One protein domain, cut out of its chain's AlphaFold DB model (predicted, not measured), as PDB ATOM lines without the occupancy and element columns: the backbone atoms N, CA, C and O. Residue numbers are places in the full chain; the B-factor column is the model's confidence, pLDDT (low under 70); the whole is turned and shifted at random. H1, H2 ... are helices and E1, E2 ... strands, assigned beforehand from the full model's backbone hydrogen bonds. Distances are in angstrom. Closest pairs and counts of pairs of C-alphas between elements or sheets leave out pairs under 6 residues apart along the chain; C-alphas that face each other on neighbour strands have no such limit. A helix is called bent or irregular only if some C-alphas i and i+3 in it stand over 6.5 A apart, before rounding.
ATOM      1  N   GLU A  19       5.771 -10.088 -40.474       84.69
ATOM      2  CA  GLU A  19       6.240 -10.796 -41.668       84.69
ATOM      3  C   GLU A  19       6.560 -12.268 -41.371       84.69
ATOM      4  O   GLU A  19       6.213 -13.146 -42.156       84.69
ATOM      5  N   LYS A  20       7.108 -12.570 -40.185       87.44
ATOM      6  CA  LYS A  20       7.334 -13.948 -39.717       87.44
ATOM      7  C   LYS A  20       6.048 -14.783 -39.720       87.44
ATOM      8  O   LYS A  20       6.050 -15.908 -40.216       87.44
ATOM      9  N   ASN A  21       4.949 -14.253 -39.176       86.56
ATOM     10  CA  ASN A  21       3.676 -14.977 -39.144       86.56
ATOM     11  C   ASN A  21       3.059 -15.080 -40.541       86.56
ATOM     12  O   ASN A  21       2.510 -16.124 -40.886       86.56
ATOM     13  N   ARG A  22       3.171 -14.021 -41.348       90.06
ATOM     14  CA  ARG A  22       2.662 -13.989 -42.721       90.06
ATOM     15  C   ARG A  22       3.368 -15.026 -43.601       90.06
ATOM     16  O   ARG A  22       2.692 -15.863 -44.188       90.06
ATOM     17  N   ARG A  23       4.709 -15.053 -43.604       91.81
ATOM     18  CA  ARG A  23       5.529 -16.038 -44.337       91.81
ATOM     19  C   ARG A  23       5.239 -17.474 -43.926       91.81
ATOM     20  O   ARG A  23       5.145 -18.340 -44.785       91.81
ATOM     21  N   ARG A  24       5.040 -17.733 -42.628       92.25
ATOM     22  CA  ARG A  24       4.642 -19.067 -42.151       92.25
ATOM     23  C   ARG A  24       3.372 -19.554 -42.852       92.25
ATOM     24  O   ARG A  24       3.325 -20.703 -43.269       92.25
ATOM     25  N   TRP A  25       2.351 -18.707 -42.959       93.19
ATOM     26  CA  TRP A  25       1.098 -19.087 -43.613       93.19
ATOM     27  C   TRP A  25       1.218 -19.160 -45.135       93.19
ATOM     28  O   TRP A  25       0.547 -19.999 -45.723       93.19
ATOM     29  N   MET A  26       2.070 -18.341 -45.765       94.69
ATOM     30  CA  MET A  26       2.386 -18.510 -47.193       94.69
ATOM     31  C   MET A  26       2.979 -19.894 -47.444       94.69
ATOM     32  O   MET A  26       2.464 -20.620 -48.280       94.69
ATOM     33  N   LYS A  27       3.953 -20.307 -46.624       94.12
ATOM     34  CA  LYS A  27       4.557 -21.638 -46.714       94.12
ATOM     35  C   LYS A  27       3.531 -22.768 -46.550       94.12
ATOM     36  O   LYS A  27       3.575 -23.751 -47.272       94.12
ATOM     37  N   VAL A  28       2.562 -22.616 -45.639       93.00
ATOM     38  CA  VAL A  28       1.456 -23.586 -45.476       93.00
ATOM     39  C   VAL A  28       0.609 -23.723 -46.750       93.00
ATOM     40  O   VAL A  28       0.137 -24.819 -47.046       93.00
ATOM     41  N   GLU A  29       0.391 -22.635 -47.489       94.25
ATOM     42  CA  GLU A  29      -0.322 -22.670 -48.773       94.25
ATOM     43  C   GLU A  29       0.550 -23.219 -49.912       94.25
ATOM     44  O   GLU A  29       0.054 -24.014 -50.707       94.25
ATOM     45  N   GLU A  30       1.823 -22.818 -49.977       93.19
ATOM     46  CA  GLU A  30       2.813 -23.244 -50.980       93.19
ATOM     47  C   GLU A  30       3.069 -24.754 -50.927       93.19
ATOM     48  O   GLU A  30       2.973 -25.428 -51.952       93.19
ATOM     49  N   ASP A  31       3.311 -25.283 -49.726       93.12
ATOM     50  CA  ASP A  31       3.568 -26.707 -49.475       93.12
ATOM     51  C   ASP A  31       2.264 -27.538 -49.459       93.12
ATOM     52  O   ASP A  31       2.279 -28.771 -49.436       93.12
ATOM     53  N   GLY A  32       1.109 -26.870 -49.410       90.44
ATOM     54  CA  GLY A  32      -0.193 -27.496 -49.245       90.44
ATOM     55  C   GLY A  32      -0.717 -28.166 -50.519       90.44
ATOM     56  O   GLY A  32      -0.644 -27.627 -51.625       90.44
ATOM     57  N   GLY A  33      -1.376 -29.317 -50.354       93.31
ATOM     58  CA  GLY A  33      -2.174 -29.940 -51.416       93.31
ATOM     59  C   GLY A  33      -3.367 -29.076 -51.853       93.31
ATOM     60  O   GLY A  33      -3.536 -27.932 -51.426       93.31
ATOM     61  N   ASP A  34      -4.234 -29.599 -52.708       96.00
ATOM     62  CA  ASP A  34      -5.393 -28.827 -53.163       96.00
ATOM     63  C   ASP A  34      -6.475 -28.696 -52.092       96.00
ATOM     64  O   ASP A  34      -6.752 -29.624 -51.328       96.00
ATOM     65  N   TRP A  35      -7.111 -27.524 -52.046       97.25
ATOM     66  CA  TRP A  35      -8.295 -27.291 -51.225       97.25
ATOM     67  C   TRP A  35      -9.438 -28.241 -51.601       97.25
ATOM     68  O   TRP A  35      -9.922 -28.249 -52.733       97.25
ATOM     69  N   ARG A  36      -9.934 -28.992 -50.618       96.00
ATOM     70  CA  ARG A  36     -11.044 -29.941 -50.762       96.00
ATOM     71  C   ARG A  36     -12.291 -29.437 -50.057       96.00
ATOM     72  O   ARG A  36     -12.231 -28.915 -48.943       96.00
ATOM     73  N   LYS A  37     -13.445 -29.662 -50.676       95.88
ATOM     74  CA  LYS A  37     -14.730 -29.338 -50.061       95.88
ATOM     75  C   LYS A  37     -15.098 -30.374 -48.994       95.88
ATOM     76  O   LYS A  37     -15.229 -31.558 -49.282       95.88
ATOM     77  N   GLU A  38     -15.313 -29.912 -47.772       93.94
ATOM     78  CA  GLU A  38     -15.801 -30.670 -46.627       93.94
ATOM     79  C   GLU A  38     -17.335 -30.638 -46.604       93.94
ATOM     80  O   GLU A  38     -17.951 -29.576 -46.525       93.94
ATOM     81  N   LYS A  39     -17.964 -31.815 -46.684       92.38
ATOM     82  CA  LYS A  39     -19.430 -31.958 -46.741       92.38
ATOM     83  C   LYS A  39     -20.062 -32.156 -45.366       92.38
ATOM     84  O   LYS A  39     -21.281 -32.063 -45.253       92.38
ATOM     85  N   ARG A  40     -19.271 -32.401 -44.311       89.75
ATOM     86  CA  ARG A  40     -19.775 -32.659 -42.950       89.75
ATOM     87  C   ARG A  40     -20.743 -31.585 -42.460       89.75
ATOM     88  O   ARG A  40     -21.753 -31.921 -41.856       89.75
ATOM     89  N   ILE A  41     -20.457 -30.312 -42.737       89.38
ATOM     90  CA  ILE A  41     -21.302 -29.191 -42.307       89.38
ATOM     91  C   ILE A  41     -22.647 -29.215 -43.044       89.38
ATOM     92  O   ILE A  41     -23.691 -29.144 -42.405       89.38
ATOM     93  N   THR A  42     -22.635 -29.382 -44.368       90.44
ATOM     94  CA  THR A  42     -23.861 -29.510 -45.172       90.44
ATOM     95  C   THR A  42     -24.687 -30.725 -44.747       90.44
ATOM     96  O   THR A  42     -25.896 -30.610 -44.592       90.44
ATOM     97  N   ASN A  43     -24.044 -31.870 -44.499       91.94
ATOM     98  CA  ASN A  43     -24.723 -33.089 -44.056       91.94
ATOM     99  C   ASN A  43     -25.344 -32.921 -42.664       91.94
ATOM    100  O   ASN A  43     -26.477 -33.334 -42.447       91.94
ATOM    101  N   MET A  44     -24.622 -32.277 -41.743       91.75
ATOM    102  CA  MET A  44     -25.101 -31.982 -40.391       91.75
ATOM    103  C   MET A  44     -26.365 -31.114 -40.400       91.75
ATOM    104  O   MET A  44     -27.205 -31.270 -39.521       91.75
ATOM    105  N   LEU A  45     -26.495 -30.213 -41.375       91.75
ATOM    106  CA  LEU A  45     -27.603 -29.264 -41.476       91.75
ATOM    107  C   LEU A  45     -28.634 -29.641 -42.540       91.75
ATOM    108  O   LEU A  45     -29.513 -28.834 -42.801       91.75
ATOM    109  N   LYS A  46     -28.541 -30.817 -43.174       90.06
ATOM    110  CA  LYS A  46     -29.259 -31.151 -44.419       90.06
ATOM    111  C   LYS A  46     -30.758 -30.813 -44.392       90.06
ATOM    112  O   LYS A  46     -31.266 -30.287 -45.377       90.06
ATOM    113  N   ASN A  47     -31.429 -31.064 -43.268       91.44
ATOM    114  CA  ASN A  47     -32.872 -30.840 -43.094       91.44
ATOM    115  C   ASN A  47     -33.231 -29.404 -42.662       91.44
ATOM    116  O   ASN A  47     -34.402 -29.059 -42.561       91.44
ATOM    117  N   HIS A  48     -32.225 -28.570 -42.414       93.50
ATOM    118  CA  HIS A  48     -32.332 -27.190 -41.938       93.50
ATOM    119  C   HIS A  48     -31.743 -26.175 -42.932       93.50
ATOM    120  O   HIS A  48     -31.593 -25.000 -42.601       93.50
ATOM    121  N   LEU A  49     -31.357 -26.620 -44.135       92.44
ATOM    122  CA  LEU A  49     -30.857 -25.738 -45.189       92.44
ATOM    123  C   LEU A  49     -32.012 -25.030 -45.920       92.44
ATOM    124  O   LEU A  49     -33.113 -25.583 -45.983       92.44
ATOM    125  N   PRO A  50     -31.757 -23.853 -46.524       93.31
ATOM    126  CA  PRO A  50     -32.718 -23.132 -47.350       93.31
ATOM    127  C   PRO A  50     -33.327 -23.950 -48.506       93.31
ATOM    128  O   PRO A  50     -32.635 -24.735 -49.152       93.31
ATOM    129  N   GLU A  51     -34.597 -23.697 -48.848       92.06
ATOM    130  CA  GLU A  51     -35.269 -24.281 -50.030       92.06
ATOM    131  C   GLU A  51     -34.748 -23.657 -51.318       92.06
ATOM    132  O   GLU A  51     -34.776 -24.294 -52.371       92.06
ATOM    133  N   ASN A  52     -34.242 -22.421 -51.238       94.56
ATOM    134  CA  ASN A  52     -33.671 -21.723 -52.376       94.56
ATOM    135  C   ASN A  52     -32.337 -22.373 -52.791       94.56
ATOM    136  O   ASN A  52     -31.232 -21.961 -52.414       94.56
ATOM    137  N   LYS A  53     -32.457 -23.437 -53.591       94.44
ATOM    138  CA  LYS A  53     -31.334 -24.207 -54.132       94.44
ATOM    139  C   LYS A  53     -30.468 -23.364 -55.063       94.44
ATOM    140  O   LYS A  53     -29.264 -23.602 -55.121       94.44
ATOM    141  N   GLN A  54     -31.046 -22.390 -55.770       97.00
ATOM    142  CA  GLN A  54     -30.298 -21.522 -56.679       97.00
ATOM    143  C   GLN A  54     -29.363 -20.588 -55.909       97.00
ATOM    144  O   GLN A  54     -28.172 -20.566 -56.209       97.00
ATOM    145  N   LEU A  55     -29.864 -19.929 -54.859       96.69
ATOM    146  CA  LEU A  55     -29.057 -19.127 -53.936       96.69
ATOM    147  C   LEU A  55     -27.908 -19.959 -53.355       96.69
ATOM    148  O   LEU A  55     -26.737 -19.591 -53.460       96.69
ATOM    149  N   THR A  56     -28.234 -21.135 -52.812       96.25
ATOM    150  CA  THR A  56     -27.236 -22.028 -52.205       96.25
ATOM    151  C   THR A  56     -26.178 -22.469 -53.218       96.25
ATOM    152  O   THR A  56     -24.984 -22.477 -52.906       96.25
ATOM    153  N   LYS A  57     -26.589 -22.825 -54.441       96.75
ATOM    154  CA  LYS A  57     -25.690 -23.245 -55.526       96.75
ATOM    155  C   LYS A  57     -24.801 -22.095 -55.990       96.75
ATOM    156  O   LYS A  57     -23.609 -22.324 -56.183       96.75
ATOM    157  N   SER A  58     -25.363 -20.898 -56.138       97.88
ATOM    158  CA  SER A  58     -24.639 -19.695 -56.546       97.88
ATOM    159  C   SER A  58     -23.537 -19.361 -55.547       97.88
ATOM    160  O   SER A  58     -22.359 -19.445 -55.891       97.88
ATOM    161  N   PHE A  59     -23.901 -19.170 -54.275       97.94
ATOM    162  CA  PHE A  59     -22.936 -18.896 -53.215       97.94
ATOM    163  C   PHE A  59     -21.857 -19.984 -53.137       97.94
ATOM    164  O   PHE A  59     -20.658 -19.711 -53.140       97.94
ATOM    165  N   THR A  60     -22.263 -21.256 -53.159       97.06
ATOM    166  CA  THR A  60     -21.323 -22.383 -53.137       97.06
ATOM    167  C   THR A  60     -20.342 -22.368 -54.313       97.06
ATOM    168  O   THR A  60     -19.167 -22.686 -54.122       97.06
ATOM    169  N   LYS A  61     -20.804 -22.022 -55.521       97.50
ATOM    170  CA  LYS A  61     -19.976 -21.940 -56.733       97.50
ATOM    171  C   LYS A  61     -18.963 -20.799 -56.629       97.50
ATOM    172  O   LYS A  61     -17.791 -21.002 -56.957       97.50
ATOM    173  N   SER A  62     -19.384 -19.643 -56.123       97.50
ATOM    174  CA  SER A  62     -18.510 -18.493 -55.878       97.50
ATOM    175  C   SER A  62     -17.389 -18.833 -54.899       97.50
ATOM    176  O   SER A  62     -16.216 -18.599 -55.187       97.50
ATOM    177  N   ILE A  63     -17.716 -19.504 -53.789       97.88
ATOM    178  CA  ILE A  63     -16.706 -19.927 -52.811       97.88
ATOM    179  C   ILE A  63     -15.799 -21.035 -53.357       97.88
ATOM    180  O   ILE A  63     -14.592 -21.011 -53.126       97.88
ATOM    181  N   GLY A  64     -16.332 -21.979 -54.138       97.75
ATOM    182  CA  GLY A  64     -15.498 -22.960 -54.839       97.75
ATOM    183  C   GLY A  64     -14.482 -22.291 -55.772       97.75
ATOM    184  O   GLY A  64     -13.316 -22.677 -55.795       97.75
ATOM    185  N   SER A  65     -14.902 -21.232 -56.471       97.25
ATOM    186  CA  SER A  65     -14.032 -20.434 -57.343       97.25
ATOM    187  C   SER A  65     -12.943 -19.694 -56.559       97.25
ATOM    188  O   SER A  65     -11.814 -19.604 -57.036       97.25
ATOM    189  N   PHE A  66     -13.242 -19.218 -55.346       97.19
ATOM    190  CA  PHE A  66     -12.244 -18.627 -54.450       97.19
ATOM    191  C   PHE A  66     -11.146 -19.631 -54.063       97.19
ATOM    192  O   PHE A  66      -9.960 -19.341 -54.212       97.19
ATOM    193  N   PHE A  67     -11.510 -20.836 -53.619       97.50
ATOM    194  CA  PHE A  67     -10.511 -21.842 -53.234       97.50
ATOM    195  C   PHE A  67      -9.742 -22.418 -54.432       97.50
ATOM    196  O   PHE A  67      -8.555 -22.717 -54.306       97.50
ATOM    197  N   ALA A  68     -10.367 -22.506 -55.610       96.38
ATOM    198  CA  ALA A  68      -9.662 -22.821 -56.854       96.38
ATOM    199  C   ALA A  68      -8.649 -21.722 -57.225       96.38
ATOM    200  O   ALA A  68      -7.508 -22.017 -57.571       96.38
ATOM    201  N   TYR A  69      -9.030 -20.450 -57.079       95.19
ATOM    202  CA  TYR A  69      -8.133 -19.313 -57.280       95.19
ATOM    203  C   TYR A  69      -6.928 -19.347 -56.326       95.19
ATOM    204  O   TYR A  69      -5.804 -19.099 -56.762       95.19
ATOM    205  N   MET A  70      -7.140 -19.714 -55.059       95.31
ATOM    206  CA  MET A  70      -6.059 -19.926 -54.088       95.31
ATOM    207  C   MET A  70      -5.113 -21.055 -54.525       95.31
ATOM    208  O   MET A  70      -3.900 -20.860 -54.522       95.31
ATOM    209  N   ASN A  71      -5.642 -22.204 -54.973       94.62
ATOM    210  CA  ASN A  71      -4.815 -23.312 -55.477       94.62
ATOM    211  C   ASN A  71      -3.947 -22.896 -56.676       94.62
ATOM    212  O   ASN A  71      -2.772 -23.249 -56.736       94.62
ATOM    213  N   ASN A  72      -4.494 -22.101 -57.597       94.12
ATOM    214  CA  ASN A  72      -3.773 -21.649 -58.791       94.12
ATOM    215  C   ASN A  72      -2.700 -20.587 -58.491       94.12
ATOM    216  O   ASN A  72      -1.914 -20.239 -59.368       94.12
ATOM    217  N   ARG A  73      -2.671 -20.041 -57.269       92.94
ATOM    218  CA  ARG A  73      -1.762 -18.962 -56.858       92.94
ATOM    219  C   ARG A  73      -0.933 -19.304 -55.626       92.94
ATOM    220  O   ARG A  73      -0.435 -18.390 -54.970       92.94
ATOM    221  N   LYS A  74      -0.719 -20.593 -55.345       92.06
ATOM    222  CA  LYS A  74       0.105 -21.060 -54.216       92.06
ATOM    223  C   LYS A  74       1.478 -20.378 -54.157       92.06
ATOM    224  O   LYS A  74       1.877 -19.942 -53.095       92.06
ATOM    225  N   GLN A  75       2.141 -20.164 -55.295       90.31
ATOM    226  CA  GLN A  75       3.458 -19.499 -55.354       90.31
ATOM    227  C   GLN A  75       3.402 -17.959 -55.295       90.31
ATOM    228  O   GLN A  75       4.423 -17.283 -55.247       90.31
ATOM    229  N   ALA A  76       2.204 -17.372 -55.316       92.38
ATOM    230  CA  ALA A  76       1.980 -15.926 -55.311       92.38
ATOM    231  C   ALA A  76       1.211 -15.467 -54.061       92.38
ATOM    232  O   ALA A  76       0.574 -14.407 -54.062       92.38
ATOM    233  N   MET A  77       1.279 -16.232 -52.965       91.69
ATOM    234  CA  MET A  77       0.543 -15.934 -51.733       91.69
ATOM    235  C   MET A  77       0.941 -14.603 -51.100       91.69
ATOM    236  O   MET A  77       0.098 -13.943 -50.495       91.69
ATOM    237  N   GLY A  78       2.171 -14.134 -51.319       89.56
ATOM    238  CA  GLY A  78       2.598 -12.794 -50.915       89.56
ATOM    239  C   GLY A  78       1.769 -11.659 -51.531       89.56
ATOM    240  O   GLY A  78       1.655 -10.595 -50.922       89.56
ATOM    241  N   GLN A  79       1.151 -11.881 -52.693       89.31
ATOM    242  CA  GLN A  79       0.235 -10.921 -53.310       89.31
ATOM    243  C   GLN A  79      -1.182 -11.042 -52.741       89.31
ATOM    244  O   GLN A  79      -1.898 -10.050 -52.674       89.31
ATOM    245  N   LEU A  80      -1.607 -12.235 -52.320       90.88
ATOM    246  CA  LEU A  80      -2.963 -12.457 -51.810       90.88
ATOM    247  C   LEU A  80      -3.098 -12.083 -50.337       90.88
ATOM    248  O   LEU A  80      -4.057 -11.421 -49.950       90.88
ATOM    249  N   PHE A  81      -2.123 -12.483 -49.528       93.81
ATOM    250  CA  PHE A  81      -2.134 -12.258 -48.095       93.81
ATOM    251  C   PHE A  81      -1.825 -10.806 -47.743       93.81
ATOM    252  O   PHE A  81      -0.741 -10.307 -48.090       93.81
ATOM    253  N   PRO A  82      -2.741 -10.135 -47.018       89.56
ATOM    254  CA  PRO A  82      -2.576  -8.737 -46.677       89.56
ATOM    255  C   PRO A  82      -1.340  -8.543 -45.797       89.56
ATOM    256  O   PRO A  82      -0.908  -9.435 -45.063       89.56
ATOM    257  N   HIS A 111      -1.653 -17.156 -32.649       53.72
ATOM    258  CA  HIS A 111      -1.439 -17.534 -34.055       53.72
ATOM    259  C   HIS A 111      -2.753 -17.752 -34.837       53.72
ATOM    260  O   HIS A 111      -2.814 -17.484 -36.038       53.72
ATOM    261  N   ASP A 112      -3.812 -18.165 -34.133       58.44
ATOM    262  CA  ASP A 112      -5.176 -18.304 -34.639       58.44
ATOM    263  C   ASP A 112      -5.793 -17.013 -35.200       58.44
ATOM    264  O   ASP A 112      -6.540 -17.087 -36.175       58.44
ATOM    265  N   SER A 113      -5.501 -15.837 -34.630       72.94
ATOM    266  CA  SER A 113      -6.064 -14.571 -35.121       72.94
ATOM    267  C   SER A 113      -5.391 -14.122 -36.414       72.94
ATOM    268  O   SER A 113      -6.068 -13.641 -37.314       72.94
ATOM    269  N   THR A 114      -4.072 -14.324 -36.547       85.12
ATOM    270  CA  THR A 114      -3.366 -14.017 -37.800       85.12
ATOM    271  C   THR A 114      -3.850 -14.902 -38.941       85.12
ATOM    272  O   THR A 114      -4.032 -14.391 -40.037       85.12
ATOM    273  N   ARG A 115      -4.122 -16.193 -38.688       89.50
ATOM    274  CA  ARG A 115      -4.749 -17.073 -39.686       89.50
ATOM    275  C   ARG A 115      -6.035 -16.443 -40.218       89.50
ATOM    276  O   ARG A 115      -6.129 -16.215 -41.414       89.50
ATOM    277  N   GLY A 116      -6.982 -16.129 -39.329       89.88
ATOM    278  CA  GLY A 116      -8.264 -15.512 -39.693       89.88
ATOM    279  C   GLY A 116      -8.095 -14.327 -40.636       89.88
ATOM    280  O   GLY A 116      -8.557 -14.388 -41.771       89.88
ATOM    281  N   ILE A 117      -7.310 -13.340 -40.197       90.31
ATOM    282  CA  ILE A 117      -7.045 -12.103 -40.939       90.31
ATOM    283  C   ILE A 117      -6.492 -12.375 -42.348       90.31
ATOM    284  O   ILE A 117      -6.875 -11.713 -43.308       90.31
ATOM    285  N   LEU A 118      -5.570 -13.332 -42.498       93.88
ATOM    286  CA  LEU A 118      -4.925 -13.585 -43.788       93.88
ATOM    287  C   LEU A 118      -5.879 -14.200 -44.817       93.88
ATOM    288  O   LEU A 118      -5.880 -13.771 -45.970       93.88
ATOM    289  N   TYR A 119      -6.690 -15.182 -44.413       95.19
ATOM    290  CA  TYR A 119      -7.635 -15.837 -45.325       95.19
ATOM    291  C   TYR A 119      -8.857 -14.973 -45.616       95.19
ATOM    292  O   TYR A 119      -9.317 -14.955 -46.755       95.19
ATOM    293  N   GLU A 120      -9.343 -14.230 -44.625       93.38
ATOM    294  CA  GLU A 120     -10.389 -13.227 -44.816       93.38
ATOM    295  C   GLU A 120      -9.913 -12.129 -45.777       93.38
ATOM    296  O   GLU A 120     -10.583 -11.850 -46.767       93.38
ATOM    297  N   GLY A 121      -8.703 -11.589 -45.587       91.25
ATOM    298  CA  GLY A 121      -8.131 -10.597 -46.500       91.25
ATOM    299  C   GLY A 121      -7.885 -11.139 -47.914       91.25
ATOM    300  O   GLY A 121      -8.125 -10.437 -48.899       91.25
ATOM    301  N   ALA A 122      -7.467 -12.402 -48.046       94.31
ATOM    302  CA  ALA A 122      -7.368 -13.061 -49.349       94.31
ATOM    303  C   ALA A 122      -8.740 -13.185 -50.027       94.31
ATOM    304  O   ALA A 122      -8.859 -12.924 -51.227       94.31
ATOM    305  N   PHE A 123      -9.776 -13.539 -49.263       95.25
ATOM    306  CA  PHE A 123     -11.152 -13.592 -49.747       95.25
ATOM    307  C   PHE A 123     -11.648 -12.209 -50.173       95.25
ATOM    308  O   PHE A 123     -12.095 -12.046 -51.304       95.25
ATOM    309  N   GLN A 124     -11.460 -11.183 -49.344       90.69
ATOM    310  CA  GLN A 124     -11.801  -9.803 -49.689       90.69
ATOM    311  C   GLN A 124     -11.091  -9.338 -50.962       90.69
ATOM    312  O   GLN A 124     -11.682  -8.598 -51.749       90.69
ATOM    313  N   ARG A 125      -9.823  -9.716 -51.184       90.75
ATOM    314  CA  ARG A 125      -9.075  -9.376 -52.408       90.75
ATOM    315  C   ARG A 125      -9.620 -10.107 -53.634       90.75
ATOM    316  O   ARG A 125      -9.744  -9.492 -54.688       90.75
ATOM    317  N   PHE A 126      -9.969 -11.384 -53.499       91.94
ATOM    318  CA  PHE A 126     -10.646 -12.144 -54.553       91.94
ATOM    319  C   PHE A 126     -11.990 -11.504 -54.934       91.94
ATOM    320  O   PHE A 126     -12.293 -11.358 -56.119       91.94
ATOM    321  N   SER A 127     -12.757 -11.075 -53.934       90.88
ATOM    322  CA  SER A 127     -14.095 -10.518 -54.113       90.88
ATOM    323  C   SER A 127     -14.121  -9.127 -54.752       90.88
ATOM    324  O   SER A 127     -15.138  -8.777 -55.336       90.88
ATOM    325  N   MET A 128     -13.022  -8.354 -54.738       86.25
ATOM    326  CA  MET A 128     -12.978  -7.015 -55.373       86.25
ATOM    327  C   MET A 128     -13.388  -7.024 -56.845       86.25
ATOM    328  O   MET A 128     -13.955  -6.058 -57.337       86.25
ATOM    329  N   ASN A 129     -13.090  -8.115 -57.548       82.81
ATOM    330  CA  ASN A 129     -13.339  -8.240 -58.983       82.81
ATOM    331  C   ASN A 129     -14.628  -9.022 -59.278       82.81
ATOM    332  O   ASN A 129     -14.805  -9.541 -60.383       82.81
ATOM    333  N   LYS A 130     -15.504  -9.193 -58.283       90.75
ATOM    334  CA  LYS A 130     -16.706 -10.023 -58.371       90.75
ATOM    335  C   LYS A 130     -17.939  -9.185 -58.061       90.75
ATOM    336  O   LYS A 130     -18.119  -8.734 -56.942       90.75
ATOM    337  N   LYS A 131     -18.831  -9.053 -59.048       93.94
ATOM    338  CA  LYS A 131     -20.099  -8.310 -58.914       93.94
ATOM    339  C   LYS A 131     -21.055  -8.900 -57.871       93.94
ATOM    340  O   LYS A 131     -21.980  -8.230 -57.448       93.94
ATOM    341  N   GLU A 132     -20.853 -10.156 -57.488       95.62
ATOM    342  CA  GLU A 132     -21.677 -10.877 -56.511       95.62
ATOM    343  C   GLU A 132     -21.271 -10.608 -55.051       95.62
ATOM    344  O   GLU A 132     -21.855 -11.188 -54.139       95.62
ATOM    345  N   PHE A 133     -20.273  -9.753 -54.811       96.19
ATOM    346  CA  PHE A 133     -19.753  -9.465 -53.481       96.19
ATOM    347  C   PHE A 133     -19.542  -7.961 -53.266       96.19
ATOM    348  O   PHE A 133     -18.916  -7.292 -54.082       96.19
ATOM    349  N   GLU A 134     -19.995  -7.450 -52.122       92.75
ATOM    350  CA  GLU A 134     -19.812  -6.059 -51.690       92.75
ATOM    351  C   GLU A 134     -19.087  -5.982 -50.339       92.75
ATOM    352  O   GLU A 134     -19.507  -6.590 -49.351       92.75
ATOM    353  N   ARG A 135     -17.966  -5.255 -50.303       87.00
ATOM    354  CA  ARG A 135     -17.137  -5.103 -49.098       87.00
ATOM    355  C   ARG A 135     -17.827  -4.244 -48.047       87.00
ATOM    356  O   ARG A 135     -18.394  -3.208 -48.369       87.00
ATOM    357  N   VAL A 136     -17.648  -4.634 -46.792       82.94
ATOM    358  CA  VAL A 136     -18.058  -3.850 -45.629       82.94
ATOM    359  C   VAL A 136     -16.838  -3.108 -45.099       82.94
ATOM    360  O   VAL A 136     -15.837  -3.730 -44.748       82.94
ATOM    361  N   TYR A 137     -16.900  -1.778 -45.091       75.75
ATOM    362  CA  TYR A 137     -15.824  -0.925 -44.570       75.75
ATOM    363  C   TYR A 137     -16.116  -0.415 -43.156       75.75
ATOM    364  O   TYR A 137     -15.190  -0.107 -42.406       75.75
ATOM    365  N   GLU A 138     -17.397  -0.349 -42.797       76.38
ATOM    366  CA  GLU A 138     -17.909   0.185 -41.539       76.38
ATOM    367  C   GLU A 138     -19.065  -0.690 -41.033       76.38
ATOM    368  O   GLU A 138     -19.730  -1.333 -41.852       76.38
ATOM    369  N   PRO A 139     -19.309  -0.738 -39.709       83.12
ATOM    370  CA  PRO A 139     -20.476  -1.417 -39.164       83.12
ATOM    371  C   PRO A 139     -21.766  -0.946 -39.839       83.12
ATOM    372  O   PRO A 139     -21.986   0.247 -40.039       83.12
ATOM    373  N   ILE A 140     -22.644  -1.892 -40.160       85.94
ATOM    374  CA  ILE A 140     -23.976  -1.588 -40.670       85.94
ATOM    375  C   ILE A 140     -24.853  -1.227 -39.477       85.94
ATOM    376  O   ILE A 140     -25.082  -2.064 -38.599       85.94
ATOM    377  N   ILE A 141     -25.340   0.011 -39.464       86.50
ATOM    378  CA  ILE A 141     -26.197   0.554 -38.411       86.50
ATOM    379  C   ILE A 141     -27.659   0.369 -38.811       86.50
ATOM    380  O   ILE A 141     -28.064   0.715 -39.919       86.50
ATOM    381  N   ILE A 142     -28.455  -0.166 -37.890       86.38
ATOM    382  CA  ILE A 142     -29.905  -0.250 -38.004       86.38
ATOM    383  C   ILE A 142     -30.511   0.566 -36.872       86.38
ATOM    384  O   ILE A 142     -30.263   0.307 -35.692       86.38
ATOM    385  N   ASN A 143     -31.327   1.541 -37.256       86.44
ATOM    386  CA  ASN A 143     -32.038   2.399 -36.325       86.44
ATOM    387  C   ASN A 143     -33.388   1.777 -35.955       86.44
ATOM    388  O   ASN A 143     -34.034   1.153 -36.797       86.44
ATOM    389  N   ASN A 144     -33.824   2.012 -34.717       78.62
ATOM    390  CA  ASN A 144     -35.181   1.738 -34.238       78.62
ATOM    391  C   ASN A 144     -35.612   0.259 -34.319       78.62
ATOM    392  O   ASN A 144     -36.762  -0.037 -34.640       78.62
ATOM    393  N   ILE A 145     -34.710  -0.684 -34.010       79.69
ATOM    394  CA  ILE A 145     -35.131  -2.054 -33.674       79.69
ATOM    395  C   ILE A 145     -35.438  -2.067 -32.180       79.69
ATOM    396  O   ILE A 145     -34.508  -1.985 -31.381       79.69
ATOM    397  N   ASP A 146     -36.715  -2.200 -31.818       80.19
ATOM    398  CA  ASP A 146     -37.179  -2.212 -30.422       80.19
ATOM    399  C   ASP A 146     -36.712  -0.961 -29.642       80.19
ATOM    400  O   ASP A 146     -36.195  -1.071 -28.535       80.19
ATOM    401  N   ASP A 147     -36.814   0.223 -30.265       79.81
ATOM    402  CA  ASP A 147     -36.315   1.517 -29.754       79.81
ATOM    403  C   ASP A 147     -34.798   1.570 -29.470       79.81
ATOM    404  O   ASP A 147     -34.293   2.494 -28.832       79.81
ATOM    405  N   GLU A 148     -34.034   0.609 -29.998       83.25
ATOM    406  CA  GLU A 148     -32.582   0.548 -29.868       83.25
ATOM    407  C   GLU A 148     -31.863   0.693 -31.220       83.25
ATOM    408  O   GLU A 148     -32.335   0.264 -32.279       83.25
ATOM    409  N   ILE A 149     -30.651   1.253 -31.168       84.19
ATOM    410  CA  ILE A 149     -29.694   1.200 -32.277       84.19
ATOM    411  C   ILE A 149     -28.978  -0.149 -32.215       84.19
ATOM    412  O   ILE A 149     -28.379  -0.516 -31.199       84.19
ATOM    413  N   LYS A 150     -29.023  -0.900 -33.314       87.31
ATOM    414  CA  LYS A 150     -28.273  -2.148 -33.472       87.31
ATOM    415  C   LYS A 150     -27.229  -1.970 -34.556       87.31
ATOM    416  O   LYS A 150     -27.504  -1.397 -35.599       87.31
ATOM    417  N   GLU A 151     -26.063  -2.558 -34.348       88.00
ATOM    418  CA  GLU A 151     -25.024  -2.619 -35.370       88.00
ATOM    419  C   GLU A 151     -24.507  -4.043 -35.564       88.00
ATOM    420  O   GLU A 151     -24.574  -4.902 -34.668       88.00
ATOM    421  N   PHE A 152     -24.008  -4.304 -36.768       89.88
ATOM    422  CA  PHE A 152     -23.283  -5.522 -37.089       89.88
ATOM    423  C   PHE A 152     -22.303  -5.301 -38.241       89.88
ATOM    424  O   PHE A 152     -22.566  -4.539 -39.163       89.88
ATOM    425  N   GLU A 153     -21.182  -6.014 -38.207       89.44
ATOM    426  CA  GLU A 153     -20.141  -5.953 -39.234       89.44
ATOM    427  C   GLU A 153     -19.911  -7.384 -39.747       89.44
ATOM    428  O   GLU A 153     -19.241  -8.177 -39.073       89.44
ATOM    429  N   PRO A 154     -20.562  -7.790 -40.855       92.75
ATOM    430  CA  PRO A 154     -20.222  -9.032 -41.531       92.75
ATOM    431  C   PRO A 154     -18.919  -8.854 -42.315       92.75
ATOM    432  O   PRO A 154     -18.613  -7.757 -42.774       92.75
ATOM    433  N   ASP A 155     -18.179  -9.940 -42.533       91.56
ATOM    434  CA  ASP A 155     -16.893  -9.873 -43.245       91.56
ATOM    435  C   ASP A 155     -17.067  -9.453 -44.717       91.56
ATOM    436  O   ASP A 155     -16.129  -8.964 -45.352       91.56
ATOM    437  N   MET A 156     -18.259  -9.695 -45.274       94.25
ATOM    438  CA  MET A 156     -18.650  -9.416 -46.655       94.25
ATOM    439  C   MET A 156     -20.179  -9.433 -46.820       94.25
ATOM    440  O   MET A 156     -20.883 -10.085 -46.051       94.25
ATOM    441  N   ILE A 157     -20.694  -8.798 -47.876       96.75
ATOM    442  CA  ILE A 157     -22.075  -8.960 -48.349       96.75
ATOM    443  C   ILE A 157     -22.075  -9.766 -49.650       96.75
ATOM    444  O   ILE A 157     -21.324  -9.468 -50.574       96.75
ATOM    445  N   PHE A 158     -22.914 -10.798 -49.732       97.88
ATOM    446  CA  PHE A 158     -23.191 -11.537 -50.960       97.88
ATOM    447  C   PHE A 158     -24.452 -10.979 -51.620       97.88
ATOM    448  O   PHE A 158     -25.511 -10.931 -50.993       97.88
ATOM    449  N   LEU A 159     -24.324 -10.573 -52.882       97.44
ATOM    450  CA  LEU A 159     -25.393  -9.976 -53.674       97.44
ATOM    451  C   LEU A 159     -26.078 -11.056 -54.511       97.44
ATOM    452  O   LEU A 159     -25.450 -11.697 -55.357       97.44
ATOM    453  N   TRP A 160     -27.377 -11.258 -54.292       96.81
ATOM    454  CA  TRP A 160     -28.149 -12.265 -55.022       96.81
ATOM    455  C   TRP A 160     -29.568 -11.787 -55.319       96.81
ATOM    456  O   TRP A 160     -30.381 -11.674 -54.409       96.81
ATOM    457  N   ASN A 161     -29.885 -11.554 -56.597       94.31
ATOM    458  CA  ASN A 161     -31.211 -11.121 -57.059       94.31
ATOM    459  C   ASN A 161     -31.773  -9.927 -56.261       94.31
ATOM    460  O   ASN A 161     -32.900  -9.975 -55.779       94.31
ATOM    461  N   GLY A 162     -30.956  -8.887 -56.073       92.94
ATOM    462  CA  GLY A 162     -31.319  -7.704 -55.283       92.94
ATOM    463  C   GLY A 162     -31.201  -7.884 -53.767       92.94
ATOM    464  O   GLY A 162     -31.287  -6.897 -53.049       92.94
ATOM    465  N   MET A 163     -30.949  -9.101 -53.268       96.06
ATOM    466  CA  MET A 163     -30.740  -9.320 -51.839       96.06
ATOM    467  C   MET A 163     -29.304  -9.042 -51.404       96.06
ATOM    468  O   MET A 163     -28.358  -9.452 -52.086       96.06
ATOM    469  N   LYS A 164     -29.156  -8.457 -50.210       96.69
ATOM    470  CA  LYS A 164     -27.875  -8.272 -49.515       96.69
ATOM    471  C   LYS A 164     -27.744  -9.256 -48.358       96.69
ATOM    472  O   LYS A 164     -28.334  -9.084 -47.293       96.69
ATOM    473  N   ILE A 165     -26.967 -10.315 -48.571       98.06
ATOM    474  CA  ILE A 165     -26.868 -11.438 -47.635       98.06
ATOM    475  C   ILE A 165     -25.530 -11.367 -46.884       98.06
ATOM    476  O   ILE A 165     -24.480 -11.495 -47.516       98.06
ATOM    477  N   PRO A 166     -25.519 -11.214 -45.548       97.69
ATOM    478  CA  PRO A 166     -24.281 -11.121 -44.783       97.69
ATOM    479  C   PRO A 166     -23.487 -12.431 -44.825       97.69
ATOM    480  O   PRO A 166     -24.039 -13.517 -44.630       97.69
ATOM    481  N   VAL A 167     -22.179 -12.320 -45.040       97.81
ATOM    482  CA  VAL A 167     -21.219 -13.424 -45.109       97.81
ATOM    483  C   VAL A 167     -20.295 -13.373 -43.898       97.81
ATOM    484  O   VAL A 167     -19.683 -12.350 -43.620       97.81
ATOM    485  N   GLU A 168     -20.161 -14.508 -43.217       96.25
ATOM    486  CA  GLU A 168     -19.184 -14.713 -42.147       96.25
ATOM    487  C   GLU A 168     -18.097 -15.696 -42.604       96.25
ATOM    488  O   GLU A 168     -18.400 -16.808 -43.048       96.25
ATOM    489  N   PHE A 169     -16.832 -15.333 -42.438       95.19
ATOM    490  CA  PHE A 169     -15.656 -16.115 -42.773       95.19
ATOM    491  C   PHE A 169     -14.971 -16.624 -41.501       95.19
ATOM    492  O   PHE A 169     -14.434 -15.877 -40.686       95.19
ATOM    493  N   LYS A 170     -14.929 -17.945 -41.318       94.25
ATOM    494  CA  LYS A 170     -14.296 -18.583 -40.160       94.25
ATOM    495  C   LYS A 170     -13.133 -19.468 -40.570       94.25
ATOM    496  O   LYS A 170     -13.278 -20.396 -41.362       94.25
ATOM    497  N   THR A 171     -11.988 -19.248 -39.928       93.44
ATOM    498  CA  THR A 171     -10.845 -20.163 -40.005       93.44
ATOM    499  C   THR A 171     -10.751 -21.013 -38.741       93.44
ATOM    500  O   THR A 171     -10.926 -20.518 -37.624       93.44
ATOM    501  N   TYR A 172     -10.427 -22.292 -38.898       91.88
ATOM    502  CA  TYR A 172     -10.206 -23.218 -37.789       91.88
ATOM    503  C   TYR A 172      -8.847 -23.897 -37.914       91.88
ATOM    504  O   TYR A 172      -8.393 -24.196 -39.014       91.88
ATOM    505  N   ALA A 173      -8.222 -24.159 -36.769       89.75
ATOM    506  CA  ALA A 173      -7.006 -24.959 -36.700       89.75
ATOM    507  C   ALA A 173      -7.276 -26.423 -37.072       89.75
ATOM    508  O   ALA A 173      -8.422 -26.885 -37.016       89.75
ATOM    509  N   LYS A 174      -6.208 -27.168 -37.364       90.31
ATOM    510  CA  LYS A 174      -6.262 -28.629 -37.532       90.31
ATOM    511  C   LYS A 174      -7.028 -29.287 -36.376       90.31
ATOM    512  O   LYS A 174      -6.825 -28.931 -35.215       90.31
ATOM    513  N   GLY A 175      -7.946 -30.203 -36.687       88.38
ATOM    514  CA  GLY A 175      -8.796 -30.870 -35.694       88.38
ATOM    515  C   GLY A 175      -9.845 -29.980 -35.007       88.38
ATOM    516  O   GLY A 175     -10.627 -30.473 -34.199       88.38
ATOM    517  N   ALA A 176      -9.924 -28.678 -35.314       87.75
ATOM    518  CA  ALA A 176     -10.889 -27.764 -34.698       87.75
ATOM    519  C   ALA A 176     -12.215 -27.641 -35.472       87.75
ATOM    520  O   ALA A 176     -13.110 -26.925 -35.012       87.75
ATOM    521  N   LEU A 177     -12.386 -28.371 -36.580       85.50
ATOM    522  CA  LEU A 177     -13.658 -28.542 -37.298       85.50
ATOM    523  C   LEU A 177     -14.612 -29.496 -36.549       85.50
ATOM    524  O   LEU A 177     -15.075 -30.513 -37.073       85.50
ATOM    525  N   VAL A 178     -14.899 -29.160 -35.291       88.25
ATOM    526  CA  VAL A 178     -15.805 -29.895 -34.397       88.25
ATOM    527  C   VAL A 178     -17.155 -29.196 -34.291       88.25
ATOM    528  O   VAL A 178     -17.231 -27.963 -34.327       88.25
ATOM    529  N   ARG A 179     -18.222 -29.981 -34.093       88.81
ATOM    530  CA  ARG A 179     -19.622 -29.515 -34.069       88.81
ATOM    531  C   ARG A 179     -19.806 -28.246 -33.235       88.81
ATOM    532  O   ARG A 179     -20.228 -27.231 -33.769       88.81
ATOM    533  N   LYS A 180     -19.393 -28.254 -31.963       90.06
ATOM    534  CA  LYS A 180     -19.536 -27.104 -31.044       90.06
ATOM    535  C   LYS A 180     -18.962 -25.793 -31.607       90.06
ATOM    536  O   LYS A 180     -19.572 -24.737 -31.466       90.06
ATOM    537  N   LYS A 181     -17.790 -25.848 -32.250       88.25
ATOM    538  CA  LYS A 181     -17.116 -24.668 -32.818       88.25
ATOM    539  C   LYS A 181     -17.795 -24.179 -34.099       88.25
ATOM    540  O   LYS A 181     -17.892 -22.969 -34.298       88.25
ATOM    541  N   ILE A 182     -18.281 -25.108 -34.920       90.00
ATOM    542  CA  ILE A 182     -19.039 -24.819 -36.143       90.00
ATOM    543  C   ILE A 182     -20.373 -24.150 -35.790       90.00
ATOM    544  O   ILE A 182     -20.670 -23.079 -36.310       90.00
ATOM    545  N   LEU A 183     -21.139 -24.717 -34.849       91.94
ATOM    546  CA  LEU A 183     -22.433 -24.157 -34.429       91.94
ATOM    547  C   LEU A 183     -22.297 -22.751 -33.849       91.94
ATOM    548  O   LEU A 183     -23.133 -21.897 -34.121       91.94
ATOM    549  N   LYS A 184     -21.212 -22.466 -33.117       91.00
ATOM    550  CA  LYS A 184     -20.927 -21.105 -32.642       91.00
ATOM    551  C   LYS A 184     -20.760 -20.110 -33.800       91.00
ATOM    552  O   LYS A 184     -21.273 -18.999 -33.708       91.00
ATOM    553  N   GLY A 185     -20.063 -20.503 -34.868       90.31
ATOM    554  CA  GLY A 185     -19.905 -19.677 -36.071       90.31
ATOM    555  C   GLY A 185     -21.232 -19.458 -36.799       90.31
ATOM    556  O   GLY A 185     -21.567 -18.328 -37.137       90.31
ATOM    557  N   ILE A 186     -22.035 -20.516 -36.944       93.81
ATOM    558  CA  ILE A 186     -23.373 -20.427 -37.548       93.81
ATOM    559  C   ILE A 186     -24.277 -19.510 -36.719       93.81
ATOM    560  O   ILE A 186     -24.933 -18.646 -37.285       93.81
ATOM    561  N   LYS A 187     -24.268 -19.620 -35.385       94.62
ATOM    562  CA  LYS A 187     -25.058 -18.756 -34.493       94.62
ATOM    563  C   LYS A 187     -24.707 -17.273 -34.652       94.62
ATOM    564  O   LYS A 187     -25.604 -16.436 -34.620       94.62
ATOM    565  N   GLN A 188     -23.427 -16.946 -34.850       91.81
ATOM    566  CA  GLN A 188     -23.003 -15.573 -35.150       91.81
ATOM    567  C   GLN A 188     -23.540 -15.111 -36.511       91.81
ATOM    568  O   GLN A 188     -24.218 -14.090 -36.570       91.81
ATOM    569  N   SER A 189     -23.327 -15.892 -37.572       94.56
ATOM    570  CA  SER A 189     -23.852 -15.573 -38.908       94.56
ATOM    571  C   SER A 189     -25.378 -15.407 -38.900       94.56
ATOM    572  O   SER A 189     -25.908 -14.460 -39.471       94.56
ATOM    573  N   ARG A 190     -26.101 -16.261 -38.162       95.69
ATOM    574  CA  ARG A 190     -27.557 -16.169 -37.993       95.69
ATOM    575  C   ARG A 190     -28.012 -14.883 -37.326       95.69
ATOM    576  O   ARG A 190     -29.033 -14.329 -37.727       95.69
ATOM    577  N   ARG A 191     -27.257 -14.377 -36.346       94.62
ATOM    578  CA  ARG A 191     -27.526 -13.054 -35.768       94.62
ATOM    579  C   ARG A 191     -27.494 -11.982 -36.860       94.62
ATOM    580  O   ARG A 191     -28.411 -11.171 -36.897       94.62
ATOM    581  N   TYR A 192     -26.507 -12.015 -37.754       94.81
ATOM    582  CA  TYR A 192     -26.410 -11.060 -38.863       94.81
ATOM    583  C   TYR A 192     -27.536 -11.233 -39.876       94.81
ATOM    584  O   TYR A 192     -28.134 -10.243 -40.268       94.81
ATOM    585  N   GLY A 193     -27.908 -12.469 -40.226       95.88
ATOM    586  CA  GLY A 193     -29.069 -12.717 -41.088       95.88
ATOM    587  C   GLY A 193     -30.359 -12.111 -40.526       95.88
ATOM    588  O   GLY A 193     -31.089 -11.441 -41.251       95.88
ATOM    589  N   ARG A 194     -30.609 -12.262 -39.216       94.44
ATOM    590  CA  ARG A 194     -31.767 -11.639 -38.546       94.44
ATOM    591  C   ARG A 194     -31.717 -10.114 -38.572       94.44
ATOM    592  O   ARG A 194     -32.733  -9.505 -38.868       94.44
ATOM    593  N   LEU A 195     -30.559  -9.517 -38.290       93.38
ATOM    594  CA  LEU A 195     -30.392  -8.062 -38.332       93.38
ATOM    595  C   LEU A 195     -30.560  -7.519 -39.758       93.38
ATOM    596  O   LEU A 195     -31.308  -6.577 -39.973       93.38
ATOM    597  N   SER A 196     -29.964  -8.172 -40.755       93.94
ATOM    598  CA  SER A 196     -30.049  -7.727 -42.152       93.94
ATOM    599  C   SER A 196     -31.470  -7.723 -42.726       93.94
ATOM    600  O   SER A 196     -31.731  -6.992 -43.673       93.94
ATOM    601  N   ARG A 197     -32.412  -8.477 -42.141       93.50
ATOM    602  CA  ARG A 197     -33.828  -8.429 -42.537       93.50
ATOM    603  C   ARG A 197     -34.442  -7.041 -42.332       93.50
ATOM    604  O   ARG A 197     -35.277  -6.634 -43.126       93.50
ATOM    605  N   TYR A 198     -34.017  -6.308 -41.305       90.94
ATOM    606  CA  TYR A 198     -34.542  -4.970 -41.011       90.94
ATOM    607  C   TYR A 198     -34.086  -3.905 -42.019       90.94
ATOM    608  O   TYR A 198     -34.627  -2.807 -42.023       90.94
ATOM    609  N   LEU A 199     -33.132  -4.230 -42.897       88.50
ATOM    610  CA  LEU A 199     -32.716  -3.359 -43.999       88.50
ATOM    611  C   LEU A 199     -33.661  -3.448 -45.213       88.50
ATOM    612  O   LEU A 199     -33.486  -2.698 -46.165       88.50
ATOM    613  N   GLY A 200     -34.619  -4.385 -45.225       86.75
ATOM    614  CA  GLY A 200     -35.564  -4.593 -46.335       86.75
ATOM    615  C   GLY A 200     -34.990  -5.324 -47.558       86.75
ATOM    616  O   GLY A 200     -35.732  -5.721 -48.446       86.75
ATOM    617  N   GLU A 201     -33.677  -5.563 -47.604       89.00
ATOM    618  CA  GLU A 201     -32.990  -6.229 -48.725       89.00
ATOM    619  C   GLU A 201     -32.729  -7.729 -48.456       89.00
ATOM    620  O   GLU A 201     -32.011  -8.390 -49.203       89.00
ATOM    621  N   ASN A 202     -33.254  -8.300 -47.364       94.12
ATOM    622  CA  ASN A 202     -33.048  -9.709 -46.999       94.12
ATOM    623  C   ASN A 202     -34.211 -10.276 -46.163       94.12
ATOM    624  O   ASN A 202     -34.025 -10.734 -45.032       94.12
ATOM    625  N   ASP A 203     -35.423 -10.275 -46.722       90.50
ATOM    626  CA  ASP A 203     -36.648 -10.715 -46.029       90.50
ATOM    627  C   ASP A 203     -36.589 -12.155 -45.508       90.50
ATOM    628  O   ASP A 203     -37.111 -12.475 -44.437       90.50
ATOM    629  N   GLY A 204     -35.888 -13.030 -46.236       92.12
ATOM    630  CA  GLY A 204     -35.648 -14.416 -45.827       92.12
ATOM    631  C   GLY A 204     -34.720 -14.557 -44.617       92.12
ATOM    632  O   GLY A 204     -34.521 -15.671 -44.125       92.12
ATOM    633  N   ALA A 205     -34.149 -13.448 -44.135       95.44
ATOM    634  CA  ALA A 205     -33.129 -13.399 -43.099       95.44
ATOM    635  C   ALA A 205     -31.976 -14.367 -43.397       95.44
ATOM    636  O   ALA A 205     -31.490 -15.043 -42.486       95.44
ATOM    637  N   TYR A 206     -31.567 -14.490 -44.663       97.81
ATOM    638  CA  TYR A 206     -30.486 -15.385 -45.064       97.81
ATOM    639  C   TYR A 206     -29.163 -14.927 -44.458       97.81
ATOM    640  O   TYR A 206     -28.925 -13.739 -44.260       97.81
ATOM    641  N   SER A 207     -28.267 -15.865 -44.194       97.88
ATOM    642  CA  SER A 207     -26.872 -15.544 -43.934       97.88
ATOM    643  C   SER A 207     -25.963 -16.624 -44.496       97.88
ATOM    644  O   SER A 207     -26.332 -17.794 -44.620       97.88
ATOM    645  N   CYS A 208     -24.762 -16.218 -44.862       98.06
ATOM    646  CA  CYS A 208     -23.760 -17.055 -45.484       98.06
ATOM    647  C   CYS A 208     -22.636 -17.338 -44.486       98.06
ATOM    648  O   CYS A 208     -22.231 -16.466 -43.715       98.06
ATOM    649  N   VAL A 209     -22.113 -18.562 -44.504       97.31
ATOM    650  CA  VAL A 209     -20.935 -18.944 -43.719       97.31
ATOM    651  C   VAL A 209     -19.923 -19.611 -44.629       97.31
ATOM    652  O   VAL A 209     -20.241 -20.578 -45.324       97.31
ATOM    653  N   ILE A 210     -18.691 -19.123 -44.579       97.56
ATOM    654  CA  ILE A 210     -17.506 -19.737 -45.166       97.56
ATOM    655  C   ILE A 210     -16.672 -20.270 -44.013       97.56
ATOM    656  O   ILE A 210     -16.389 -19.565 -43.050       97.56
ATOM    657  N   ILE A 211     -16.287 -21.533 -44.093       95.69
ATOM    658  CA  ILE A 211     -15.458 -22.193 -43.096       95.69
ATOM    659  C   ILE A 211     -14.255 -22.780 -43.811       95.69
ATOM    660  O   ILE A 211     -14.431 -23.518 -44.776       95.69
ATOM    661  N   CYS A 212     -13.046 -22.531 -43.324       95.88
ATOM    662  CA  CYS A 212     -11.868 -23.237 -43.811       95.88
ATOM    663  C   CYS A 212     -10.925 -23.681 -42.692       95.88
ATOM    664  O   CYS A 212     -10.865 -23.098 -41.608       95.88
ATOM    665  N   CYS A 213     -10.192 -24.750 -42.974       95.00
ATOM    666  CA  CYS A 213      -9.070 -25.238 -42.196       95.00
ATOM    667  C   CYS A 213      -7.868 -25.367 -43.140       95.00
ATOM    668  O   CYS A 213      -7.761 -26.370 -43.856       95.00
ATOM    669  N   PRO A 214      -7.003 -24.341 -43.192       93.62
ATOM    670  CA  PRO A 214      -5.824 -24.340 -44.052       93.62
ATOM    671  C   PRO A 214      -4.887 -25.512 -43.814       93.62
ATOM    672  O   PRO A 214      -4.454 -26.155 -44.764       93.62
ATOM    673  N   GLU A 215      -4.651 -25.863 -42.554       92.81
ATOM    674  CA  GLU A 215      -3.771 -26.966 -42.173       92.81
ATOM    675  C   GLU A 215      -4.280 -28.338 -42.658       92.81
ATOM    676  O   GLU A 215      -3.492 -29.266 -42.813       92.81
ATOM    677  N   GLU A 216      -5.589 -28.486 -42.895       94.12
ATOM    678  CA  GLU A 216      -6.203 -29.718 -43.423       94.12
ATOM    679  C   GLU A 216      -6.573 -29.622 -44.911       94.12
ATOM    680  O   GLU A 216      -7.066 -30.601 -45.485       94.12
ATOM    681  N   ARG A 217      -6.359 -28.453 -45.535       94.69
ATOM    682  CA  ARG A 217      -6.787 -28.131 -46.907       94.69
ATOM    683  C   ARG A 217      -8.272 -28.405 -47.124       94.69
ATOM    684  O   ARG A 217      -8.671 -29.003 -48.123       94.69
ATOM    685  N   LYS A 218      -9.105 -28.008 -46.161       96.12
ATOM    686  CA  LYS A 218     -10.554 -28.251 -46.183       96.12
ATOM    687  C   LYS A 218     -11.350 -26.969 -46.080       96.12
ATOM    688  O   LYS A 218     -11.079 -26.148 -45.210       96.12
ATOM    689  N   TYR A 219     -12.394 -26.843 -46.882       97.19
ATOM    690  CA  TYR A 219     -13.334 -25.733 -46.771       97.19
ATOM    691  C   TYR A 219     -14.783 -26.189 -46.885       97.19
ATOM    692  O   TYR A 219     -15.083 -27.216 -47.477       97.19
ATOM    693  N   SER A 220     -15.700 -25.399 -46.353       96.31
ATOM    694  CA  SER A 220     -17.133 -25.561 -46.526       96.31
ATOM    695  C   SER A 220     -17.766 -24.192 -46.687       96.31
ATOM    696  O   SER A 220     -17.302 -23.206 -46.120       96.31
ATOM    697  N   SER A 221     -18.863 -24.144 -47.423       97.00
ATOM    698  CA  SER A 221     -19.717 -22.972 -47.527       97.00
ATOM    699  C   SER A 221     -21.165 -23.401 -47.401       97.00
ATOM    700  O   SER A 221     -21.553 -24.460 -47.902       97.00
ATOM    701  N   ILE A 222     -21.947 -22.608 -46.679       96.69
ATOM    702  CA  ILE A 222     -23.372 -22.845 -46.470       96.69
ATOM    703  C   ILE A 222     -24.124 -21.519 -46.476       96.69
ATOM    704  O   ILE A 222     -23.616 -20.507 -45.995       96.69
ATOM    705  N   VAL A 223     -25.345 -21.562 -46.996       97.50
ATOM    706  CA  VAL A 223     -26.364 -20.540 -46.762       97.50
ATOM    707  C   VAL A 223     -27.304 -21.101 -45.704       97.50
ATOM    708  O   VAL A 223     -27.634 -22.288 -45.743       97.50
ATOM    709  N   VAL A 224     -27.704 -20.276 -44.749       96.38
ATOM    710  CA  VAL A 224     -28.634 -20.641 -43.681       96.38
ATOM    711  C   VAL A 224     -29.743 -19.601 -43.574       96.38
ATOM    712  O   VAL A 224     -29.542 -18.432 -43.896       96.38
ATOM    713  N   ASP A 225     -30.912 -20.031 -43.116       95.31
ATOM    714  CA  ASP A 225     -32.050 -19.170 -42.799       95.31
ATOM    715  C   ASP A 225     -32.631 -19.553 -41.428       95.31
ATOM    716  O   ASP A 225     -32.015 -20.303 -40.665       95.31
ATOM    717  N   ARG A 226     -33.825 -19.047 -41.109       93.94
ATOM    718  CA  ARG A 226     -34.536 -19.326 -39.851       93.94
ATOM    719  C   ARG A 226     -34.693 -20.816 -39.504       93.94
ATOM    720  O   ARG A 226     -34.825 -21.140 -38.331       93.94
ATOM    721  N   ARG A 227     -34.646 -21.742 -40.469       93.62
ATOM    722  CA  ARG A 227     -34.789 -23.189 -40.205       93.62
ATOM    723  C   ARG A 227     -33.647 -23.788 -39.411       93.62
ATOM    724  O   ARG A 227     -33.827 -24.827 -38.777       93.62
ATOM    725  N   VAL A 228     -32.472 -23.166 -39.457       94.00
ATOM    726  CA  VAL A 228     -31.339 -23.623 -38.654       94.00
ATOM    727  C   VAL A 228     -31.502 -23.243 -37.187       94.00
ATOM    728  O   VAL A 228     -30.849 -23.844 -36.343       94.00
ATOM    729  N   ASP A 229     -32.368 -22.280 -36.861       91.25
ATOM    730  CA  ASP A 229     -32.474 -21.757 -35.502       91.25
ATOM    731  C   ASP A 229     -32.946 -22.852 -34.530       91.25
ATOM    732  O   ASP A 229     -32.370 -22.974 -33.453       91.25
ATOM    733  N   SER A 230     -33.861 -23.740 -34.947       87.88
ATOM    734  CA  SER A 230     -34.304 -24.900 -34.148       87.88
ATOM    735  C   SER A 230     -33.203 -25.938 -33.898       87.88
ATOM    736  O   SER A 230     -33.294 -26.727 -32.967       87.88
ATOM    737  N   PHE A 231     -32.157 -25.950 -34.728       87.56
ATOM    738  CA  PHE A 231     -30.994 -26.827 -34.582       87.56
ATOM    739  C   PHE A 231     -29.896 -26.212 -33.696       87.56
ATOM    740  O   PHE A 231     -28.956 -26.902 -33.294       87.56
ATOM    741  N   LEU A 232     -29.973 -24.902 -33.438       86.38
ATOM    742  CA  LEU A 232     -29.002 -24.137 -32.650       86.38
ATOM    743  C   LEU A 232     -29.427 -23.917 -31.189       86.38
ATOM    744  O   LEU A 232     -28.649 -23.294 -30.453       86.38
TER     745      LEU A 232
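What this domain is: This is residues 19 to 82 and 111 to 232 of the 233 residues of an uncharacterized protein of Euryarchaeota archaeon (UniProt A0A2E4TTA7). A curled sheet of four strands, E3 E4 E5 E6, wraps round the long helix H3 on one face and is covered on the other face by the long helix H6, while H5 packs on the same face as H3. H1 and H4 pack near one end of the whole, by H5, and near the other end the small hairpin of E1 and E2 packs on residues 191 to 199 of H6. The printed part has 186 residues, with seven named helices and six named strands in the order H1 H2 H3 H4 H5 E1 E2 E3 E4 H6 E5 E6 H7; the large sheet is mixed, and so is the class, helices and strands. The whole is compact, with a radius of gyration of the C-alphas of 16.3 A, and spans 50 by 34 by 29 A.

Where its parts are: H1, residues 19 to 30, begins with C-alpha 19 at (6.240, -10.796, -41.668). H2 is residues 40 to 44, and H3, residues 53 to 71, is 26.6 A long. H4, residues 74 to 80, is irregular, with C-alphas 75 and 78 8.1 A apart. H5, residues 111 to 127, is 24.7 A long. E1 is residues 140 to 145, E2 148 to 152, E3 156 to 160, and E4, 25.6 A long, 163 to 171. H6, residues 179 to 199, is 30.9 A long. E5 is residues 207 to 213, E6 218 to 224, and H7, residues 226 to 231, ends with C-alpha 231 at (-30.994, -26.827, -34.582).

How they stand to each other: The twisted sheet E3 E4 E5 E6 curls round H3, whose closest C-alphas to E6 are those of Thr 56 and Val 223, 5.7 A. E3 and E4 are an antiparallel hairpin (N 158 and O 165, 2.8 A), E4 and E5 are parallel (N 170 and O 210, 2.8 A), and E5 and E6 are an antiparallel hairpin (N 211 and O 220, 2.8 A). E4, H6 and E5 form a strand-helix-strand unit, a helix between two parallel neighbour strands, with a right-handed crossover. H6 is over E4 and E5 at a height over the sheet of 8.3 A, on the opposite face to H3, in three layers, helices on both faces. H5 is on the same face as H3. H1 touches H5, closest at Asn 21 and Thr 114, 7.2 A; H4 touches H1 at Glu 30 and Lys 74, 4.8 A. H2 only grazes the sheet, and H7 is close to H6 but not clearly touching. Every O i to N i+4 pair is within hydrogen-bond range in H1, H2, H3 and H5, 15 of 17 in H6, 0 of 3 in H4 and 0 of 2 in H7, where 2 of 4 and 2 of 3 O i to N i+3 pairs are.

The domain as a whole: The C-alphas of Asp 31 and Asp 147, the two farthest apart, are 52.7 A apart. Residues 83 to 110 are not printed, and C-alphas 82 and 111 are 15.4 A apart across the cut. The link from H5 to E1 is long, and residues 111 to 112 are under 70 in pLDDT.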